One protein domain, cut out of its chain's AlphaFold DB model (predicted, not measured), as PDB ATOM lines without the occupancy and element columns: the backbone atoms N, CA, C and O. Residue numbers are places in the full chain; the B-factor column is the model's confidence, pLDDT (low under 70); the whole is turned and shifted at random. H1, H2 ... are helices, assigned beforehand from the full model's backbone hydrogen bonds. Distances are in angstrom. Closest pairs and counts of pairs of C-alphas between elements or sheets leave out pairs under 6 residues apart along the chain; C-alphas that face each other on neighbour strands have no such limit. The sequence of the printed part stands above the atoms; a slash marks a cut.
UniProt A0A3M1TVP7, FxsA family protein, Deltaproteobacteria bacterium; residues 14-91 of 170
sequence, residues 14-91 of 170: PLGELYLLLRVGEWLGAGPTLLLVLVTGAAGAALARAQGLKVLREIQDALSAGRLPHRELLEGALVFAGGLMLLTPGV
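AT A GLANCE: This is residues 14 to 91 of the 170 residues of the protein "FxsA family protein" of Deltaproteobacteria bacterium (UniProt A0A3M1TVP7). Helix H3 folds back along the longer H2 as a helical hairpin, and H1 meets the other end of H2 as a V. The printed part has 78 residues, with three named helices, H1, H2, H3 in chain order, and no named strand: all helix. It is a rod of 57 by 20 by 9 A, only just loose, close to extended, with a radius of gyration of the C-alphas of 17.3 A.

IN THESE COORDINATES: Find C-alpha 30 at (213.089, 184.000, 192.148); from there H2, residues 30 to 64, runs 50.1 A to C-alpha 64 at (168.887, 206.819, 197.841). H3, residues 70 to 87, spans 26.0 A; H1, residues 14 to 28, spans 20.4 A.

HOW THE PARTS SIT: Look at Ala 48 and Gly 83, the closest C-alphas of H2 and H3, 5.4 A apart: this hairpin's helices touch at a shallow tilt of 13 degrees, opposite ways. H1, with residues 21 to 25 alone, touches residues 32 to 33 alone of H2 at a steep tilt of 46 degrees, opposite ways; the closest C-alphas, Gly 25 and Thr 33, are 5.6 A apart. H1 and H3 are apart. In H1, H2 and H3 every O i to N i+4 pair is within hydrogen-bond range.

THE WHOLE: The farthest C-alphas, Trp 27 and Gly 66, are 56.8 A apart. The printed part has no cut, and both links are tight. pLDDT is under 70 at residues 23 to 29, 33 and 86 to 91.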
ATOM      1  N   PRO A  14     198.003 178.010 203.744       77.62
ATOM      2  CA  PRO A  14     199.058 178.949 203.365       77.62
ATOM      3  C   PRO A  14     200.459 178.342 203.476       77.62
ATOM      4  O   PRO A  14     201.344 178.699 202.703       77.62
ATOM      5  N   LEU A  15     200.682 177.399 204.398       82.44
ATOM      6  CA  LEU A  15     201.972 176.718 204.517       82.44
ATOM      7  C   LEU A  15     202.259 175.830 203.293       82.44
ATOM      8  O   LEU A  15     203.382 175.811 202.788       82.44
ATOM      9  N   GLY A  16     201.235 175.135 202.791       81.06
ATOM     10  CA  GLY A  16     201.309 174.365 201.552       81.06
ATOM     11  C   GLY A  16     201.546 175.247 200.327       81.06
ATOM     12  O   GLY A  16     202.372 174.910 199.478       81.06
ATOM     13  N   GLU A  17     200.886 176.403 200.254       78.00
ATOM     14  CA  GLU A  17     201.080 177.356 199.155       78.00
ATOM     15  C   GLU A  17     202.474 177.990 199.169       78.00
ATOM     16  O   GLU A  17     203.110 178.081 198.117       78.00
ATOM     17  N   LEU A  18     203.004 178.331 200.348       78.31
ATOM     18  CA  LEU A  18     204.375 178.822 200.490       78.31
ATOM     19  C   LEU A  18     205.398 177.774 200.037       78.31
ATOM     20  O   LEU A  18     206.312 178.096 199.279       78.31
ATOM     21  N   TYR A  19     205.235 176.512 200.448       78.75
ATOM     22  CA  TYR A  19     206.103 175.416 200.006       78.75
ATOM     23  C   TYR A  19     206.094 175.257 198.477       78.75
ATOM     24  O   TYR A  19     207.136 175.061 197.848       78.75
ATOM     25  N   LEU A  20     204.919 175.384 197.863       70.81
ATOM     26  CA  LEU A  20     204.750 175.252 196.424       70.81
ATOM     27  C   LEU A  20     205.366 176.432 195.660       70.81
ATOM     28  O   LEU A  20     206.029 176.218 194.649       70.81
ATOM     29  N   LEU A  21     205.227 177.657 196.175       72.75
ATOM     30  CA  LEU A  21     205.909 178.850 195.665       72.75
ATOM     31  C   LEU A  21     207.432 178.714 195.723       72.75
ATOM     32  O   LEU A  21     208.104 179.051 194.750       72.75
ATOM     33  N   LEU A  22     207.975 178.173 196.818       73.38
ATOM     34  CA  LEU A  22     209.406 177.877 196.921       73.38
ATOM     35  C   LEU A  22     209.828 176.858 195.860       73.38
ATOM     36  O   LEU A  22     210.815 177.076 195.161       73.38
ATOM     37  N   ARG A  23     209.041 175.793 195.665       68.62
ATOM     38  CA  ARG A  23     209.335 174.770 194.655       68.62
ATOM     39  C   ARG A  23     209.276 175.321 193.232       68.62
ATOM     40  O   ARG A  23     210.135 174.998 192.427       68.62
ATOM     41  N   VAL A  24     208.306 176.172 192.915       60.53
ATOM     42  CA  VAL A  24     208.229 176.879 191.625       60.53
ATOM     43  C   VAL A  24     209.420 177.832 191.465       60.53
ATOM     44  O   VAL A  24     210.035 177.868 190.399       60.53
ATOM     45  N   GLY A  25     209.808 178.525 192.538       61.50
ATOM     46  CA  GLY A  25     210.991 179.383 192.602       61.50
ATOM     47  C   GLY A  25     212.303 178.658 192.312       61.50
ATOM     48  O   GLY A  25     213.173 179.228 191.661       61.50
ATOM     49  N   GLU A  26     212.436 177.393 192.712       65.38
ATOM     50  CA  GLU A  26     213.598 176.558 192.376       65.38
ATOM     51  C   GLU A  26     213.671 176.209 190.880       65.38
ATOM     52  O   GLU A  26     214.761 176.000 190.355       65.38
ATOM     53  N   TRP A  27     212.530 176.145 190.184       50.25
ATOM     54  CA  TRP A  27     212.456 175.727 188.776       50.25
ATOM     55  C   TRP A  27     212.517 176.920 187.815       50.25
ATOM     56  O   TRP A  27     213.158 176.839 186.770       50.25
ATOM     57  N   LEU A  28     211.846 178.024 188.157       54.97
ATOM     58  CA  LEU A  28     211.745 179.240 187.339       54.97
ATOM     59  C   LEU A  28     212.717 180.348 187.768       54.97
ATOM     60  O   LEU A  28     212.929 181.303 187.021       54.97
ATOM     61  N   GLY A  29     213.296 180.250 188.964       57.00
ATOM     62  CA  GLY A  29     214.064 181.318 189.593       57.00
ATOM     63  C   GLY A  29     213.183 182.328 190.341       57.00
ATOM     64  O   GLY A  29     211.978 182.467 190.099       57.00
ATOM     65  N   ALA A  30     213.799 183.070 191.266       71.12
ATOM     66  CA  ALA A  30     213.089 184.000 192.148       71.12
ATOM     67  C   ALA A  30     212.414 185.165 191.396       71.12
ATOM     68  O   ALA A  30     211.290 185.536 191.722       71.12
ATOM     69  N   GLY A  31     213.066 185.716 190.364       74.94
ATOM     70  CA  GLY A  31     212.555 186.859 189.596       74.94
ATOM     71  C   GLY A  31     211.227 186.577 188.875       74.94
ATOM     72  O   GLY A  31     210.241 187.261 189.151       74.94
ATOM     73  N   PRO A  32     211.155 185.560 187.991       72.50
ATOM     74  CA  PRO A  32     209.912 185.190 187.310       72.50
ATOM     75  C   PRO A  32     208.797 184.759 188.268       72.50
ATOM     76  O   PRO A  32     207.635 185.080 188.035       72.50
ATOM     77  N   THR A  33     209.142 184.088 189.369       68.12
ATOM     78  CA  THR A  33     208.175 183.670 190.398       68.12
ATOM     79  C   THR A  33     207.560 184.875 191.110       68.12
ATOM     80  O   THR A  33     206.347 184.930 191.296       68.12
ATOM     81  N   LEU A  34     208.370 185.885 191.440       79.00
ATOM     82  CA  LEU A  34     207.880 187.134 192.016       79.00
ATOM     83  C   LEU A  34     206.993 187.903 191.029       79.00
ATOM     84  O   LEU A  34     205.936 188.398 191.412       79.00
ATOM     85  N   LEU A  35     207.389 187.970 189.753       79.62
ATOM     86  CA  LEU A  35     206.587 188.610 188.710       79.62
ATOM     87  C   LEU A  35     205.225 187.923 188.551       79.62
ATOM     88  O   LEU A  35     204.207 188.599 188.458       79.62
ATOM     89  N   LEU A  36     205.202 186.591 188.561       73.19
ATOM     90  CA  LEU A  36     203.983 185.791 188.477       73.19
ATOM     91  C   LEU A  36     203.023 186.118 189.632       73.19
ATOM     92  O   LEU A  36     201.860 186.417 189.377       73.19
ATOM     93  N   VAL A  37     203.526 186.164 190.872       78.38
ATOM     94  CA  VAL A  37     202.740 186.559 192.058       78.38
ATOM     95  C   VAL A  37     202.209 187.984 191.943       78.38
ATOM     96  O   VAL A  37     201.040 188.237 192.239       78.38
ATOM     97  N   LEU A  38     203.044 188.921 191.487       83.56
ATOM     98  CA  LEU A  38     202.638 190.311 191.293       83.56
ATOM     99  C   LEU A  38     201.543 190.439 190.234       83.56
ATOM    100  O   LEU A  38     200.587 191.181 190.442       83.56
ATOM    101  N   VAL A  39     201.648 189.708 189.123       82.38
ATOM    102  CA  VAL A  39     200.649 189.730 188.047       82.38
ATOM    103  C   VAL A  39     199.318 189.165 188.529       82.38
ATOM    104  O   VAL A  39     198.283 189.791 188.303       82.38
ATOM    105  N   THR A  40     199.314 188.022 189.216       74.81
ATOM    106  CA  THR A  40     198.066 187.430 189.716       74.81
ATOM    107  C   THR A  40     197.439 188.263 190.828       74.81
ATOM    108  O   THR A  40     196.231 188.489 190.803       74.81
ATOM    109  N   GLY A  41     198.249 188.803 191.744       80.31
ATOM    110  CA  GLY A  41     197.780 189.726 192.777       80.31
ATOM    111  C   GLY A  41     197.199 191.009 192.179       80.31
ATOM    112  O   GLY A  41     196.112 191.437 192.565       80.31
ATOM    113  N   ALA A  42     197.864 191.594 191.176       85.50
ATOM    114  CA  ALA A  42     197.371 192.776 190.473       85.50
ATOM    115  C   ALA A  42     196.072 192.494 189.706       85.50
ATOM    116  O   ALA A  42     195.146 193.303 189.763       85.50
ATOM    117  N   ALA A  43     195.970 191.348 189.025       82.12
ATOM    118  CA  ALA A  43     194.757 190.939 188.322       82.12
ATOM    119  C   ALA A  43     193.585 190.726 189.293       82.12
ATOM    120  O   ALA A  43     192.488 191.241 189.066       82.12
ATOM    121  N   GLY A  44     193.829 190.033 190.407       80.94
ATOM    122  CA  GLY A  44     192.849 189.830 191.468       80.94
ATOM    123  C   GLY A  44     192.376 191.135 192.096       80.94
ATOM    124  O   GLY A  44     191.175 191.384 192.190       80.94
ATOM    125  N   ALA A  45     193.313 192.013 192.453       84.69
ATOM    126  CA  ALA A  45     193.009 193.331 192.998       84.69
ATOM    127  C   ALA A  45     192.231 194.201 192.000       84.69
ATOM    128  O   ALA A  45     191.285 194.888 192.387       84.69
ATOM    129  N   ALA A  46     192.579 194.153 190.709       86.44
ATOM    130  CA  ALA A  46     191.853 194.867 189.664       86.44
ATOM    131  C   ALA A  46     190.404 194.371 189.539       86.44
ATOM    132  O   ALA A  46     189.484 195.189 189.457       86.44
ATOM    133  N   LEU A  47     190.187 193.052 189.587       84.62
ATOM    134  CA  LEU A  47     188.853 192.457 189.544       84.62
ATOM    135  C   LEU A  47     188.034 192.812 190.793       84.62
ATOM    136  O   LEU A  47     186.895 193.264 190.664       84.62
ATOM    137  N   ALA A  48     188.623 192.683 191.984       86.12
ATOM    138  CA  ALA A  48     187.982 193.048 193.246       86.12
ATOM    139  C   ALA A  48     187.605 194.535 193.273       86.12
ATOM    140  O   ALA A  48     186.493 194.887 193.661       86.12
ATOM    141  N   ARG A  49     188.484 195.415 192.777       88.75
ATOM    142  CA  ARG A  49     188.200 196.850 192.649       88.75
ATOM    143  C   ARG A  49     187.036 197.114 191.696       88.75
ATOM    144  O   ARG A  49     186.165 197.915 192.021       88.75
ATOM    145  N   ALA A  50     187.012 196.458 190.535       89.19
ATOM    146  CA  ALA A  50     185.951 196.640 189.547       89.19
ATOM    147  C   ALA A  50     184.579 196.189 190.081       89.19
ATOM    148  O   ALA A  50     183.604 196.930 189.960       89.19
ATOM    149  N   GLN A  51     184.509 195.012 190.714       91.38
ATOM    150  CA  GLN A  51     183.267 194.494 191.299       91.38
ATOM    151  C   GLN A  51     182.848 195.284 192.545       91.38
ATOM    152  O   GLN A  51     181.678 195.623 192.692       91.38
ATOM    153  N   GLY A  52     183.802 195.657 193.399       90.56
ATOM    154  CA  GLY A  52     183.533 196.410 194.622       90.56
ATOM    155  C   GLY A  52     182.953 197.795 194.336       90.56
ATOM    156  O   GLY A  52     181.985 198.195 194.976       90.56
ATOM    157  N   LEU A  53     183.476 198.505 193.325       93.50
ATOM    158  CA  LEU A  53     182.909 199.791 192.899       93.50
ATOM    159  C   LEU A  53     181.488 199.648 192.354       93.50
ATOM    160  O   LEU A  53     180.662 200.526 192.588       93.50
ATOM    161  N   LYS A  54     181.208 198.575 191.609       93.69
ATOM    162  CA  LYS A  54     179.870 198.309 191.078       93.69
ATOM    163  C   LYS A  54     178.875 198.080 192.217       93.69
ATOM    164  O   LYS A  54     177.868 198.775 192.275       93.69
ATOM    165  N   VAL A  55     179.205 197.189 193.150       93.56
ATOM    166  CA  VAL A  55     178.366 196.901 194.319       93.56
ATOM    167  C   VAL A  55     178.144 198.153 195.168       93.56
ATOM    168  O   VAL A  55     177.026 198.423 195.591       93.56
ATOM    169  N   LEU A  56     179.185 198.962 195.386       93.06
ATOM    170  CA  LEU A  56     179.056 200.193 196.165       93.06
ATOM    171  C   LEU A  56     178.067 201.179 195.530       93.06
ATOM    172  O   LEU A  56     177.302 201.814 196.252       93.06
ATOM    173  N   ARG A  57     178.060 201.296 194.196       95.19
ATOM    174  CA  ARG A  57     177.080 202.123 193.475       95.19
ATOM    175  C   ARG A  57     175.664 201.591 193.665       95.19
ATOM    176  O   ARG A  57     174.782 202.362 194.007       95.19
ATOM    177  N   GLU A  58     175.465 200.282 193.543       93.06
ATOM    178  CA  GLU A  58     174.149 199.657 193.737       93.06
ATOM    179  C   GLU A  58     173.635 199.820 195.181       93.06
ATOM    180  O   GLU A  58     172.451 200.084 195.395       93.06
ATOM    181  N   ILE A  59     174.530 199.747 196.177       94.31
ATOM    182  CA  ILE A  59     174.216 200.067 197.579       94.31
ATOM    183  C   ILE A  59     173.774 201.529 197.707       94.31
ATOM    184  O   ILE A  59     172.761 201.799 198.352       94.31
ATOM    185  N   GLN A  60     174.512 202.469 197.107       94.38
ATOM    186  CA  GLN A  60     174.166 203.894 197.141       94.38
ATOM    187  C   GLN A  60     172.807 204.155 196.483       94.38
ATOM    188  O   GLN A  60     171.955 204.778 197.110       94.38
ATOM    189  N   ASP A  61     172.568 203.609 195.290       95.12
ATOM    190  CA  ASP A  61     171.311 203.757 194.551       95.12
ATOM    191  C   ASP A  61     170.117 203.206 195.345       95.12
ATOM    192  O   ASP A  61     169.057 203.832 195.425       95.12
ATOM    193  N   ALA A  62     170.286 202.047 195.987       93.12
ATOM    194  CA  ALA A  62     169.262 201.461 196.840       93.12
ATOM    195  C   ALA A  62     168.959 202.345 198.063       93.12
ATOM    196  O   ALA A  62     167.796 202.645 198.342       93.12
ATOM    197  N   LEU A  63     169.989 202.823 198.761       94.50
ATOM    198  CA  LEU A  63     169.799 203.699 199.917       94.50
ATOM    199  C   LEU A  63     169.142 205.028 199.524       94.50
ATOM    200  O   LEU A  63     168.238 205.485 200.221       94.50
ATOM    201  N   SER A  64     169.523 205.613 198.385       94.31
ATOM    202  CA  SER A  64     168.887 206.819 197.841       94.31
ATOM    203  C   SER A  64     167.416 206.603 197.473       94.31
ATOM    204  O   SER A  64     166.615 207.524 197.598       94.31
ATOM    205  N   ALA A  65     167.041 205.387 197.076       94.12
ATOM    206  CA  ALA A  65     165.657 204.994 196.824       94.12
ATOM    207  C   ALA A  65     164.894 204.543 198.092       94.12
ATOM    208  O   ALA A  65     163.769 204.057 197.985       94.12
ATOM    209  N   GLY A  66     165.484 204.670 199.289       93.44
ATOM    210  CA  GLY A  66     164.850 204.300 200.562       93.44
ATOM    211  C   GLY A  66     164.668 202.791 200.771       93.44
ATOM    212  O   GLY A  66     163.874 202.372 201.612       93.44
ATOM    213  N   ARG A  67     165.385 201.957 200.010       93.88
ATOM    214  CA  ARG A  67     165.326 200.484 200.063       93.88
ATOM    215  C   ARG A  67     166.589 199.935 200.726       93.88
ATOM    216  O   ARG A  67     167.692 200.407 200.474       93.88
ATOM    217  N   LEU A  68     166.433 198.911 201.567       92.44
ATOM    218  CA  LEU A  68     167.554 198.275 202.269       92.44
ATOM    219  C   LEU A  68     168.303 197.283 201.345       92.44
ATOM    220  O   LEU A  68     167.704 196.273 200.952       92.44
ATOM    221  N   PRO A  69     169.597 197.510 201.034       89.44
ATOM    222  CA  PRO A  69     170.367 196.726 200.059       89.44
ATOM    223  C   PRO A  69     170.928 195.414 200.634       89.44
ATOM    224  O   PRO A  69     172.134 195.229 200.782       89.44
ATOM    225  N   HIS A  70     170.055 194.478 201.003       91.06
ATOM    226  CA  HIS A  70     170.473 193.217 201.634       91.06
ATOM    227  C   HIS A  70     171.360 192.353 200.727       91.06
ATOM    228  O   HIS A  70     172.304 191.719 201.197       91.06
ATOM    229  N   ARG A  71     171.053 192.307 199.426       90.12
ATOM    230  CA  ARG A  71     171.763 191.448 198.473       90.12
ATOM    231  C   ARG A  71     173.123 192.036 198.115       90.12
ATOM    232  O   ARG A  71     174.112 191.314 198.069       90.12
ATOM    233  N   GLU A  72     173.158 193.336 197.884       91.31
ATOM    234  CA  GLU A  72     174.334 194.082 197.471       91.31
ATOM    235  C   GLU A  72     175.372 194.102 198.604       91.31
ATOM    236  O   GLU A  72     176.564 193.953 198.357       91.31
ATOM    237  N   LEU A  73     174.938 194.155 199.870       92.19
ATOM    238  CA  LEU A  73     175.830 193.973 201.020       92.19
ATOM    239  C   LEU A  73     176.486 192.582 201.043       92.19
ATOM    240  O   LEU A  73     177.680 192.473 201.324       92.19
ATOM    241  N   LEU A  74     175.732 191.523 200.726       92.88
ATOM    242  CA  LEU A  74     176.263 190.159 200.676       92.88
ATOM    243  C   LEU A  74     177.238 189.974 199.503       92.88
ATOM    244  O   LEU A  74     178.309 189.394 199.676       92.88
ATOM    245  N   GLU A  75     176.903 190.513 198.328       89.50
ATOM    246  CA  GLU A  75     177.812 190.553 197.176       89.50
ATOM    247  C   GLU A  75     179.083 191.349 197.500       89.50
ATOM    248  O   GLU A  75     180.186 190.895 197.198       89.50
ATOM    249  N   GLY A  76     178.960 192.479 198.196       89.12
ATOM    250  CA  GLY A  76     180.095 193.282 198.648       89.12
ATOM    251  C   GLY A  76     181.004 192.522 199.610       89.12
ATOM    252  O   GLY A  76     182.224 192.546 199.450       89.12
ATOM    253  N   ALA A  77     180.423 191.787 200.560       90.44
ATOM    254  CA  ALA A  77     181.170 190.938 201.483       90.44
ATOM    255  C   ALA A  77     181.917 189.808 200.754       90.44
ATOM    256  O   ALA A  77     183.072 189.536 201.073       90.44
ATOM    257  N   LEU A  78     181.296 189.186 199.746       86.62
ATOM    258  CA  LEU A  78     181.926 188.152 198.920       86.62
ATOM    259  C   LEU A  78     183.075 188.710 198.073       86.62
ATOM    260  O   LEU A  78     184.135 188.092 198.004       86.62
ATOM    261  N   VAL A  79     182.902 189.888 197.466       86.31
ATOM    262  CA  VAL A  79     183.965 190.570 196.711       86.31
ATOM    263  C   VAL A  79     185.133 190.937 197.626       86.31
ATOM    264  O   VAL A  79     186.289 190.736 197.255       86.31
ATOM    265  N   PHE A  80     184.849 191.432 198.832       85.50
ATOM    266  CA  PHE A  80     185.872 191.750 199.826       85.50
ATOM    267  C   PHE A  80     186.614 190.498 200.305       85.50
ATOM    268  O   PHE A  80     187.843 190.480 200.306       85.50
ATOM    269  N   ALA A  81     185.886 189.433 200.648       83.94
ATOM    270  CA  ALA A  81     186.472 188.159 201.055       83.94
ATOM    271  C   ALA A  81     187.330 187.549 199.937       83.94
ATOM    272  O   ALA A  81     188.444 187.104 200.200       83.94
ATOM    273  N   GLY A  82     186.859 187.595 198.686       78.31
ATOM    274  CA  GLY A  82     187.626 187.164 197.517       78.31
ATOM    275  C   GLY A  82     188.890 187.999 197.312       78.31
ATOM    276  O   GLY A  82     189.963 187.440 197.108       78.31
ATOM    277  N   GLY A  83     188.798 189.326 197.441       78.62
ATOM    278  CA  GLY A  83     189.954 190.223 197.375       78.62
ATOM    279  C   GLY A  83     190.981 189.965 198.482       78.62
ATOM    280  O   GLY A  83     192.180 189.974 198.218       78.62
ATOM    281  N   LEU A  84     190.524 189.679 199.703       80.00
ATOM    282  CA  LEU A  84     191.388 189.323 200.829       80.00
ATOM    283  C   LEU A  84     192.050 187.954 200.617       80.00
ATOM    284  O   LEU A  84     193.230 187.785 200.907       80.00
ATOM    285  N   MET A  85     191.317 186.999 200.045       71.38
ATOM    286  CA  MET A  85     191.831 185.675 199.706       71.38
ATOM    287  C   MET A  85     192.889 185.749 198.594       71.38
ATOM    288  O   MET A  85     193.933 185.132 198.739       71.38
ATOM    289  N   LEU A  86     192.700 186.601 197.577       68.31
ATOM    290  CA  LEU A  86     193.696 186.908 196.534       68.31
ATOM    291  C   LEU A  86     194.949 187.625 197.067       68.31
ATOM    292  O   LEU A  86     196.021 187.524 196.473       68.31
ATOM    293  N   LEU A  87     194.821 188.356 198.180       64.56
ATOM    294  CA  LEU A  87     195.946 189.000 198.865       64.56
ATOM    295  C   LEU A  87     196.841 187.979 199.586       64.56
ATOM    296  O   LEU A  87     198.021 188.246 199.814       64.56
ATOM    297  N   THR A  88     196.286 186.816 199.934       62.19
ATOM    298  CA  THR A  88     197.020 185.690 200.518       62.19
ATOM    299  C   THR A  88     197.550 184.864 199.340       62.19
ATOM    300  O   THR A  88     196.753 184.279 198.615       62.19
ATOM    301  N   PRO A  89     198.855 184.890 199.033       59.59
ATOM    302  CA  PRO A  89     199.352 184.440 197.735       59.59
ATOM    303  C   PRO A  89     199.169 182.924 197.523       59.59
ATOM    304  O   PRO A  89     200.010 182.138 197.950       59.59
ATOM    305  N   GLY A  90     198.120 182.551 196.777       60.16
ATOM    306  CA  GLY A  90     197.776 181.182 196.356       60.16
ATOM    307  C   GLY A  90     197.908 180.921 194.859       60.16
ATOM    308  O   GLY A  90     197.123 180.211 194.230       60.16
ATOM    309  N   VAL A  91     198.940 181.516 194.265       52.12
ATOM    310  CA  VAL A  91     199.140 181.629 192.811       52.12
ATOM    311  C   VAL A  91     199.139 180.283 192.087       52.12
ATOM    312  O   VAL A  91     198.758 180.197 190.921       52.12
TER     313      VAL A  91